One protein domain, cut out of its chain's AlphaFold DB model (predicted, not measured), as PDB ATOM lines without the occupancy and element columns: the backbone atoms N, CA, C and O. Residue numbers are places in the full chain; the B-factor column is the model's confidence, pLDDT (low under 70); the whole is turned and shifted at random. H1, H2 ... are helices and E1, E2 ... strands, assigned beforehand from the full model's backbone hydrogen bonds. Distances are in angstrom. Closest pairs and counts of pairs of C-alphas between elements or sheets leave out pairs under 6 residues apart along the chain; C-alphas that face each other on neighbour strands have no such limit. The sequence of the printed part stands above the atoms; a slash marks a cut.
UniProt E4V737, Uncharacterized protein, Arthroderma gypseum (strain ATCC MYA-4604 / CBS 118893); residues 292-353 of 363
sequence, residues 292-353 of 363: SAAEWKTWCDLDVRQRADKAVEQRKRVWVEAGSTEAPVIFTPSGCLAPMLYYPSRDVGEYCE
ATOM      1  N   SER A 292     -35.872   1.651 -39.746       92.62
ATOM      2  CA  SER A 292     -34.832   1.953 -38.762       92.62
ATOM      3  C   SER A 292     -33.777   2.911 -39.313       92.62
ATOM      4  O   SER A 292     -33.687   3.123 -40.525       92.62
ATOM      5  N   ALA A 293     -32.923   3.477 -38.452       90.50
ATOM      6  CA  ALA A 293     -31.818   4.312 -38.931       90.50
ATOM      7  C   ALA A 293     -30.883   3.572 -39.904       90.50
ATOM      8  O   ALA A 293     -30.386   4.181 -40.850       90.50
ATOM      9  N   ALA A 294     -30.668   2.268 -39.703       92.25
ATOM     10  CA  ALA A 294     -29.843   1.441 -40.583       92.25
ATOM     11  C   ALA A 294     -30.476   1.255 -41.975       92.25
ATOM     12  O   ALA A 294     -29.783   1.344 -42.992       92.25
ATOM     13  N   GLU A 295     -31.793   1.058 -42.028       92.06
ATOM     14  CA  GLU A 295     -32.540   0.962 -43.286       92.06
ATOM     15  C   GLU A 295     -32.530   2.301 -44.029       92.06
ATOM     16  O   GLU A 295     -32.125   2.349 -45.186       92.06
ATOM     17  N   TRP A 296     -32.828   3.417 -43.353       90.12
ATOM     18  CA  TRP A 296     -32.749   4.756 -43.957       90.12
ATOM     19  C   TRP A 296     -31.336   5.130 -44.421       90.12
ATOM     20  O   TRP A 296     -31.176   5.817 -45.437       90.12
ATOM     21  N   LYS A 297     -30.299   4.659 -43.715       89.81
ATOM     22  CA  LYS A 297     -28.908   4.805 -44.153       89.81
ATOM     23  C   LYS A 297     -28.646   4.021 -45.433       89.81
ATOM     24  O   LYS A 297     -27.979   4.547 -46.312       89.81
ATOM     25  N   THR A 298     -29.196   2.818 -45.553       89.88
ATOM     26  CA  THR A 298     -29.099   2.012 -46.777       89.88
ATOM     27  C   THR A 298     -29.831   2.690 -47.935       89.88
ATOM     28  O   THR A 298     -29.217   2.965 -48.956       89.88
ATOM     29  N   TRP A 299     -31.100   3.058 -47.741       89.50
ATOM     30  CA  TRP A 299     -31.967   3.561 -48.810       89.50
ATOM     31  C   TRP A 299     -31.614   4.954 -49.339       89.50
ATOM     32  O   TRP A 299     -31.978   5.308 -50.459       89.50
ATOM     33  N   CYS A 300     -31.023   5.813 -48.506       84.00
ATOM     34  CA  CYS A 300     -30.849   7.236 -48.825       84.00
ATOM     35  C   CYS A 300     -29.432   7.758 -48.560       84.00
ATOM     36  O   CYS A 300     -29.224   8.973 -48.594       84.00
ATOM     37  N   ASP A 301     -28.485   6.875 -48.221       84.00
ATOM     38  CA  ASP A 301     -27.147   7.223 -47.720       84.00
ATOM     39  C   ASP A 301     -27.179   8.226 -46.541       84.00
ATOM     40  O   ASP A 301     -26.242   8.984 -46.266       84.00
ATOM     41  N   LEU A 302     -28.278   8.229 -45.781       78.25
ATOM     42  CA  LEU A 302     -28.573   9.232 -44.765       78.25
ATOM     43  C   LEU A 302     -28.375   8.679 -43.350       78.25
ATOM     44  O   LEU A 302     -29.157   7.856 -42.886       78.25
ATOM     45  N   ASP A 303     -27.369   9.175 -42.623       84.69
ATOM     46  CA  ASP A 303     -27.201   8.847 -41.199       84.69
ATOM     47  C   ASP A 303     -28.148   9.707 -40.349       84.69
ATOM     48  O   ASP A 303     -27.799  10.785 -39.851       84.69
ATOM     49  N   VAL A 304     -29.400   9.257 -40.259       82.31
ATOM     50  CA  VAL A 304     -30.467   9.957 -39.527       82.31
ATOM     51  C   VAL A 304     -30.167  10.064 -38.034       82.31
ATOM     52  O   VAL A 304     -30.542  11.062 -37.421       82.31
ATOM     53  N   ARG A 305     -29.443   9.094 -37.458       83.50
ATOM     54  CA  ARG A 305     -29.111   9.075 -36.032       83.50
ATOM     55  C   ARG A 305     -28.065  10.131 -35.701       83.50
ATOM     56  O   ARG A 305     -28.331  10.984 -34.863       83.50
ATOM     57  N   GLN A 306     -26.956  10.183 -36.440       84.00
ATOM     58  CA  GLN A 306     -25.952  11.232 -36.242       84.00
ATOM     59  C   GLN A 306     -26.551  12.638 -36.427       84.00
ATOM     60  O   GLN A 306     -26.207  13.578 -35.704       84.00
ATOM     61  N   ARG A 307     -27.443  12.815 -37.411       77.75
ATOM     62  CA  ARG A 307     -28.117  14.105 -37.614       77.75
ATOM     63  C   ARG A 307     -29.087  14.434 -36.480       77.75
ATOM     64  O   ARG A 307     -29.184  15.604 -36.110       77.75
ATOM     65  N   ALA A 308     -29.782  13.437 -35.938       81.19
ATOM     66  CA  ALA A 308     -30.678  13.619 -34.806       81.19
ATOM     67  C   ALA A 308     -29.910  14.031 -33.549       81.19
ATOM     68  O   ALA A 308     -30.299  15.010 -32.920       81.19
ATOM     69  N   ASP A 309     -28.782  13.383 -33.255       79.62
ATOM     70  CA  ASP A 309     -27.929  13.719 -32.109       79.62
ATOM     71  C   ASP A 309     -27.461  15.183 -32.173       79.62
ATOM     72  O   ASP A 309     -27.619  15.937 -31.212       79.62
ATOM     73  N   LYS A 310     -27.000  15.635 -33.350       77.00
ATOM     74  CA  LYS A 310     -26.629  17.043 -33.584       77.00
ATOM     75  C   LYS A 310     -27.812  18.000 -33.417       77.00
ATOM     76  O   LYS A 310     -27.661  19.074 -32.841       77.00
ATOM     77  N   ALA A 311     -28.989  17.639 -33.930       74.25
ATOM     78  CA  ALA A 311     -30.187  18.469 -33.814       74.25
ATOM     79  C   ALA A 311     -30.670  18.583 -32.357       74.25
ATOM     80  O   ALA A 311     -31.118  19.653 -31.942       74.25
ATOM     81  N   VAL A 312     -30.555  17.504 -31.577       68.81
ATOM     82  CA  VAL A 312     -30.874  17.471 -30.143       68.81
ATOM     83  C   VAL A 312     -29.882  18.323 -29.350       68.81
ATOM     84  O   VAL A 312     -30.312  19.130 -28.530       68.81
ATOM     85  N   GLU A 313     -28.583  18.235 -29.641       70.31
ATOM     86  CA  GLU A 313     -27.544  19.058 -29.002       70.31
ATOM     87  C   GLU A 313     -27.742  20.566 -29.266       70.31
ATOM     88  O   GLU A 313     -27.527  21.405 -28.387       70.31
ATOM     89  N   GLN A 314     -28.220  20.923 -30.463       66.62
ATOM     90  CA  GLN A 314     -28.504  22.309 -30.855       66.62
ATOM     91  C   GLN A 314     -29.832  22.847 -30.288       66.62
ATOM     92  O   GLN A 314     -29.966  24.055 -30.056       66.62
ATOM     93  N   ARG A 315     -30.826  21.987 -30.028       63.97
ATOM     94  CA  ARG A 315     -32.129  22.378 -29.463       63.97
ATOM     95  C   ARG A 315     -32.061  22.453 -27.934       63.97
ATOM     96  O   ARG A 315     -32.415  21.517 -27.230       63.97
ATOM     97  N   LYS A 316     -31.724  23.629 -27.388       47.59
ATOM     98  CA  LYS A 316     -31.718  23.869 -25.925       47.59
ATOM     99  C   LYS A 316     -33.077  23.731 -25.211       47.59
ATOM    100  O   LYS A 316     -33.088  23.744 -23.984       47.59
ATOM    101  N   ARG A 317     -34.214  23.610 -25.912       44.16
ATOM    102  CA  ARG A 317     -35.542  23.323 -25.331       44.16
ATOM    103  C   ARG A 317     -36.417  22.603 -26.360       44.16
ATOM    104  O   ARG A 317     -36.629  23.127 -27.449       44.16
ATOM    105  N   VAL A 318     -36.914  21.419 -26.013       50.81
ATOM    106  CA  VAL A 318     -37.789  20.608 -26.870       50.81
ATOM    107  C   VAL A 318     -39.242  21.027 -26.638       50.81
ATOM    108  O   VAL A 318     -39.725  20.958 -25.512       50.81
ATOM    109  N   TRP A 319     -39.938  21.461 -27.691       43.28
ATOM    110  CA  TRP A 319     -41.402  21.475 -27.697       43.28
ATOM    111  C   TRP A 319     -41.879  20.056 -27.988       43.28
ATOM    112  O   TRP A 319     -41.557  19.502 -29.035       43.28
ATOM    113  N   VAL A 320     -42.610  19.472 -27.044       54.91
ATOM    114  CA  VAL A 320     -43.314  18.201 -27.207       54.91
ATOM    115  C   VAL A 320     -44.785  18.553 -27.405       54.91
ATOM    116  O   VAL A 320     -45.341  19.300 -26.599       54.91
ATOM    117  N   GLU A 321     -45.407  18.083 -28.487       51.06
ATOM    118  CA  GLU A 321     -46.856  18.236 -28.658       51.06
ATOM    119  C   GLU A 321     -47.602  17.583 -27.490       51.06
ATOM    120  O   GLU A 321     -47.193  16.539 -26.978       51.06
ATOM    121  N   ALA A 322     -48.704  18.198 -27.057       44.22
ATOM    122  CA  ALA A 322     -49.509  17.671 -25.963       44.22
ATOM    123  C   ALA A 322     -50.038  16.270 -26.324       44.22
ATOM    124  O   ALA A 322     -50.839  16.123 -27.241       44.22
ATOM    125  N   GLY A 323     -49.576  15.251 -25.594       57.03
ATOM    126  CA  GLY A 323     -49.904  13.842 -25.842       57.03
ATOM    127  C   GLY A 323     -48.793  13.028 -26.514       57.03
ATOM    128  O   GLY A 323     -48.894  11.803 -26.534       57.03
ATOM    129  N   SER A 324     -47.719  13.658 -26.999       56.28
ATOM    130  CA  SER A 324     -46.526  12.945 -27.470       56.28
ATOM    131  C   SER A 324     -45.530  12.700 -26.331       56.28
ATOM    132  O   SER A 324     -45.411  13.504 -25.407       56.28
ATOM    133  N   THR A 325     -44.787  11.593 -26.395       63.28
ATOM    134  CA  THR A 325     -43.679  11.287 -25.470       63.28
ATOM    135  C   THR A 325     -42.316  11.732 -26.006       63.28
ATOM    136  O   THR A 325     -41.331  11.700 -25.274       63.28
ATOM    137  N   GLU A 326     -42.237  12.136 -27.279       71.50
ATOM    138  CA  GLU A 326     -41.001  12.536 -27.958       71.50
ATOM    139  C   GLU A 326     -41.303  13.558 -29.065       71.50
ATOM    140  O   GLU A 326     -42.323  13.470 -29.749       71.50
ATOM    141  N   ALA A 327     -40.416  14.533 -29.266       70.12
ATOM    142  CA  ALA A 327     -40.478  15.399 -30.440       70.12
ATOM    143  C   ALA A 327     -39.652  14.773 -31.575       70.12
ATOM    144  O   ALA A 327     -38.447  14.577 -31.385       70.12
ATOM    145  N   PRO A 328     -40.242  14.483 -32.748       84.06
ATOM    146  CA  PRO A 328     -39.480  13.936 -33.857       84.06
ATOM    147  C   PRO A 328     -38.460  14.947 -34.389       84.06
ATOM    148  O   PRO A 328     -38.653  16.171 -34.348       84.06
ATOM    149  N   VAL A 329     -37.374  14.421 -34.944       84.38
ATOM    150  CA  VAL A 329     -36.434  15.197 -35.748       84.38
ATOM    151  C   VAL A 329     -36.870  15.119 -37.206       84.38
ATOM    152  O   VAL A 329     -37.122  14.039 -37.733       84.38
ATOM    153  N   ILE A 330     -36.989  16.280 -37.845       86.56
ATOM    154  CA  ILE A 330     -37.482  16.398 -39.216       86.56
ATOM    155  C   ILE A 330     -36.291  16.400 -40.169       86.56
ATOM    156  O   ILE A 330     -35.359  17.188 -40.002       86.56
ATOM    157  N   PHE A 331     -36.346  15.546 -41.186       81.88
ATOM    158  CA  PHE A 331     -35.326  15.450 -42.225       81.88
ATOM    159  C   PHE A 331     -35.947  15.406 -43.606       81.88
ATOM    160  O   PHE A 331     -37.136  15.168 -43.777       81.88
ATOM    161  N   THR A 332     -35.117  15.592 -44.621       83.69
ATOM    162  CA  THR A 332     -35.548  15.491 -46.009       83.69
ATOM    163  C   THR A 332     -34.535  14.647 -46.766       83.69
ATOM    164  O   THR A 332     -33.528  15.177 -47.241       83.69
ATOM    165  N   PRO A 333     -34.730  13.316 -46.783       81.06
ATOM    166  CA  PRO A 333     -33.896  12.421 -47.570       81.06
ATOM    167  C   PRO A 333     -33.981  12.757 -49.062       81.06
ATOM    168  O   PRO A 333     -34.992  13.275 -49.546       81.06
ATOM    169  N   SER A 334     -32.909  12.455 -49.798       84.44
ATOM    170  CA  SER A 334     -32.902  12.610 -51.253       84.44
ATOM    171  C   SER A 334     -34.008  11.755 -51.879       84.44
ATOM    172  O   SER A 334     -34.199  10.602 -51.500       84.44
ATOM    173  N   GLY A 335     -34.747  12.320 -52.831       85.94
ATOM    174  CA  GLY A 335     -35.836  11.623 -53.514       85.94
ATOM    175  C   GLY A 335     -37.196  11.679 -52.808       85.94
ATOM    176  O   GLY A 335     -38.192  11.372 -53.463       85.94
ATOM    177  N   CYS A 336     -37.280  12.102 -51.541       90.00
ATOM    178  CA  CYS A 336     -38.559  12.315 -50.854       90.00
ATOM    179  C   CYS A 336     -39.288  13.554 -51.395       90.00
ATOM    180  O   CYS A 336     -38.677  14.568 -51.725       90.00
ATOM    181  N   LEU A 337     -40.618  13.491 -51.454       93.12
ATOM    182  CA  LEU A 337     -41.476  14.592 -51.901       93.12
ATOM    183  C   LEU A 337     -41.896  15.529 -50.762       93.12
ATOM    184  O   LEU A 337     -42.399  16.621 -51.029       93.12
ATOM    185  N   ALA A 338     -41.711  15.092 -49.519       91.88
ATOM    186  CA  ALA A 338     -42.042  15.802 -48.290       91.88
ATOM    187  C   ALA A 338     -41.027  15.439 -47.187       91.88
ATOM    188  O   ALA A 338     -40.293  14.455 -47.333       91.88
ATOM    189  N   PRO A 339     -40.957  16.202 -46.084       90.12
ATOM    190  CA  PRO A 339     -40.109  15.847 -44.954       90.12
ATOM    191  C   PRO A 339     -40.532  14.533 -44.271       90.12
ATOM    192  O   PRO A 339     -41.712  14.211 -44.171       90.12
ATOM    193  N   MET A 340     -39.543  13.799 -43.769       89.88
ATOM    194  CA  MET A 340     -39.663  12.596 -42.946       89.88
ATOM    195  C   MET A 340     -39.520  12.954 -41.463       89.88
ATOM    196  O   MET A 340     -38.756  13.855 -41.107       89.88
ATOM    197  N   LEU A 341     -40.195  12.196 -40.600       90.75
ATOM    198  CA  LEU A 341     -40.069  12.267 -39.146       90.75
ATOM    199  C   LEU A 341     -39.189  11.119 -38.644       90.75
ATOM    200  O   LEU A 341     -39.443   9.968 -38.974       90.75
ATOM    201  N   TYR A 342     -38.176  11.404 -37.830       90.00
ATOM    202  CA  TYR A 342     -37.380  10.385 -37.141       90.00
ATOM    203  C   TYR A 342     -37.555  10.502 -35.628       90.00
ATOM    204  O   TYR A 342     -37.491  11.600 -35.075       90.00
ATOM    205  N   TYR A 343     -37.753   9.364 -34.969       89.44
ATOM    206  CA  TYR A 343     -37.979   9.221 -33.532       89.44
ATOM    207  C   TYR A 343     -36.789   8.481 -32.898       89.44
ATOM    208  O   TYR A 343     -36.773   7.242 -32.909       89.44
ATOM    209  N   PRO A 344     -35.773   9.203 -32.381       85.12
ATOM    210  CA  PRO A 344     -34.550   8.608 -31.837       85.12
ATOM    211  C   PRO A 344     -34.776   7.543 -30.762       85.12
ATOM    212  O   PRO A 344     -34.078   6.527 -30.768       85.12
ATOM    213  N   SER A 345     -35.755   7.748 -29.872       84.50
ATOM    214  CA  SER A 345     -36.052   6.837 -28.758       84.50
ATOM    215  C   SER A 345     -36.537   5.459 -29.215       84.50
ATOM    216  O   SER A 345     -36.299   4.462 -28.534       84.50
ATOM    217  N   ARG A 346     -37.192   5.399 -30.381       87.62
ATOM    218  CA  ARG A 346     -37.737   4.170 -30.979       87.62
ATOM    219  C   ARG A 346     -36.874   3.624 -32.114       87.62
ATOM    220  O   ARG A 346     -37.164   2.539 -32.600       87.62
ATOM    221  N   ASP A 347     -35.864   4.382 -32.537       90.25
ATOM    222  CA  ASP A 347     -35.092   4.163 -33.761       90.25
ATOM    223  C   ASP A 347     -35.980   3.930 -34.993       90.25
ATOM    224  O   ASP A 347     -35.861   2.937 -35.704       90.25
ATOM    225  N   VAL A 348     -36.933   4.838 -35.216       90.06
ATOM    226  CA  VAL A 348     -37.930   4.720 -36.288       90.06
ATOM    227  C   VAL A 348     -37.993   6.017 -37.081       90.06
ATOM    228  O   VAL A 348     -38.276   7.073 -36.519       90.06
ATOM    229  N   GLY A 349     -37.770   5.930 -38.389       90.88
ATOM    230  CA  GLY A 349     -38.106   6.962 -39.362       90.88
ATOM    231  C   GLY A 349     -39.412   6.629 -40.079       90.88
ATOM    232  O   GLY A 349     -39.594   5.504 -40.545       90.88
ATOM    233  N   GLU A 350     -40.305   7.608 -40.152       91.62
ATOM    234  CA  GLU A 350     -41.619   7.552 -40.789       91.62
ATOM    235  C   GLU A 350     -41.693   8.629 -41.875       91.62
ATOM    236  O   GLU A 350     -41.523   9.824 -41.613       91.62
ATOM    237  N   TYR A 351     -41.951   8.201 -43.107       93.19
ATOM    238  CA  TYR A 351     -42.125   9.072 -44.261       93.19
ATOM    239  C   TYR A 351     -43.490   8.812 -44.890       93.19
ATOM    240  O   TYR A 351     -43.869   7.672 -45.157       93.19
ATOM    241  N   CYS A 352     -44.222   9.895 -45.125       93.25
ATOM    242  CA  CYS A 352     -45.526   9.860 -45.758       93.25
ATOM    243  C   CYS A 352     -45.440  10.596 -47.095       93.25
ATOM    244  O   CYS A 352     -45.220  11.809 -47.136       93.25
ATOM    245  N   GLU A 353     -45.555   9.854 -48.192       94.06
ATOM    246  CA  GLU A 353     -45.444  10.414 -49.531       94.06
ATOM    247  C   GLU A 353     -46.796  10.956 -50.021       94.06
ATOM    248  O   GLU A 353     -47.771  10.198 -50.088       94.06
TER     249      GLU A 353
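What this domain is: This is residues 292 to 353 of the 363 residues of an uncharacterized protein of Arthroderma gypseum (strain ATCC MYA-4604 / CBS 118893) (UniProt E4V737). A small three-stranded antiparallel sheet, E1, E2 and E3, has two helices over one of its faces: H2 lies slantwise over E1 and E2, and H1 packs beside E3 through its residues 293 to 296. From the end of H2 a wide loop, residues 315 to 328, swings out and returns to E1, and the longest distance in the domain runs from H1 to this loop. The printed part has 62 residues, with two named helices followed by three named strands along the chain, H1 H2 E1 E2 E3; the sheet's order is E1, E2, E3, and the class is mixed, helices and strands. It is compact, with a radius of gyration of the C-alphas of 11.6 A, and rounded, spanning 30 by 23 by 18 A.

How they stand to each other: H1, residues 293 to 300, and H2, residues 304 to 314, touch, and their closest C-alphas, those of Ala 293 and Val 304, are 5.8 A apart. They run opposite ways at a steep tilt of 69 degrees, only just short of about perpendicular. In both helices every O i to N i+4 pair is within hydrogen-bond range. E1, residues 329 to 331, E2, residues 340 to 343, and E3, residues 348 to 353, form a meander, each strand the antiparallel neighbour of the one before. E1 and E2 are a hairpin at 150 degrees between their directions, with N 329 and O 342 at 2.8 A. E2 and E3 are a hairpin at 161 degrees, with N 341 and O 350 at 2.9 A. E1 and E3 are the edge strands. Both helices are on the sheet, in two layers, helices on one face of a sheet. The closest C-alphas of H1 and E3 are those of Ala 293 and Val 348, 6.7 A apart. H2 has a height over the sheet of 8.4 A and is only just over E1 and E2, with 3 of its C-alphas falling on each; its line stands at 57 degrees to that of E1 on the local plane, slantwise to the strands. The closest C-alphas of H2 and E1 are those of Ala 308 and Val 329, 6.0 A apart.

Where its parts are: H1 begins with C-alpha 293 at (-31.818, 4.312, -38.931) and is 10.4 A long. H2 is 15.2 A long and ends with C-alpha 314 at (-28.504, 22.309, -30.855). E1 measures 6.6 A and E2 10.1 A. E3, 16.3 A long, ends with C-alpha 353 at (-45.444, 10.414, -49.531).

The domain as a whole: The C-alphas farthest apart, those of Thr 298 and Ala 322, are 33.1 A apart. The printed part has no cut. The link from H2 to E1, 14 residues, is long. The mean pLDDT of the printed part is 79.3; residue 312 and residues 314 to 325 are under 70.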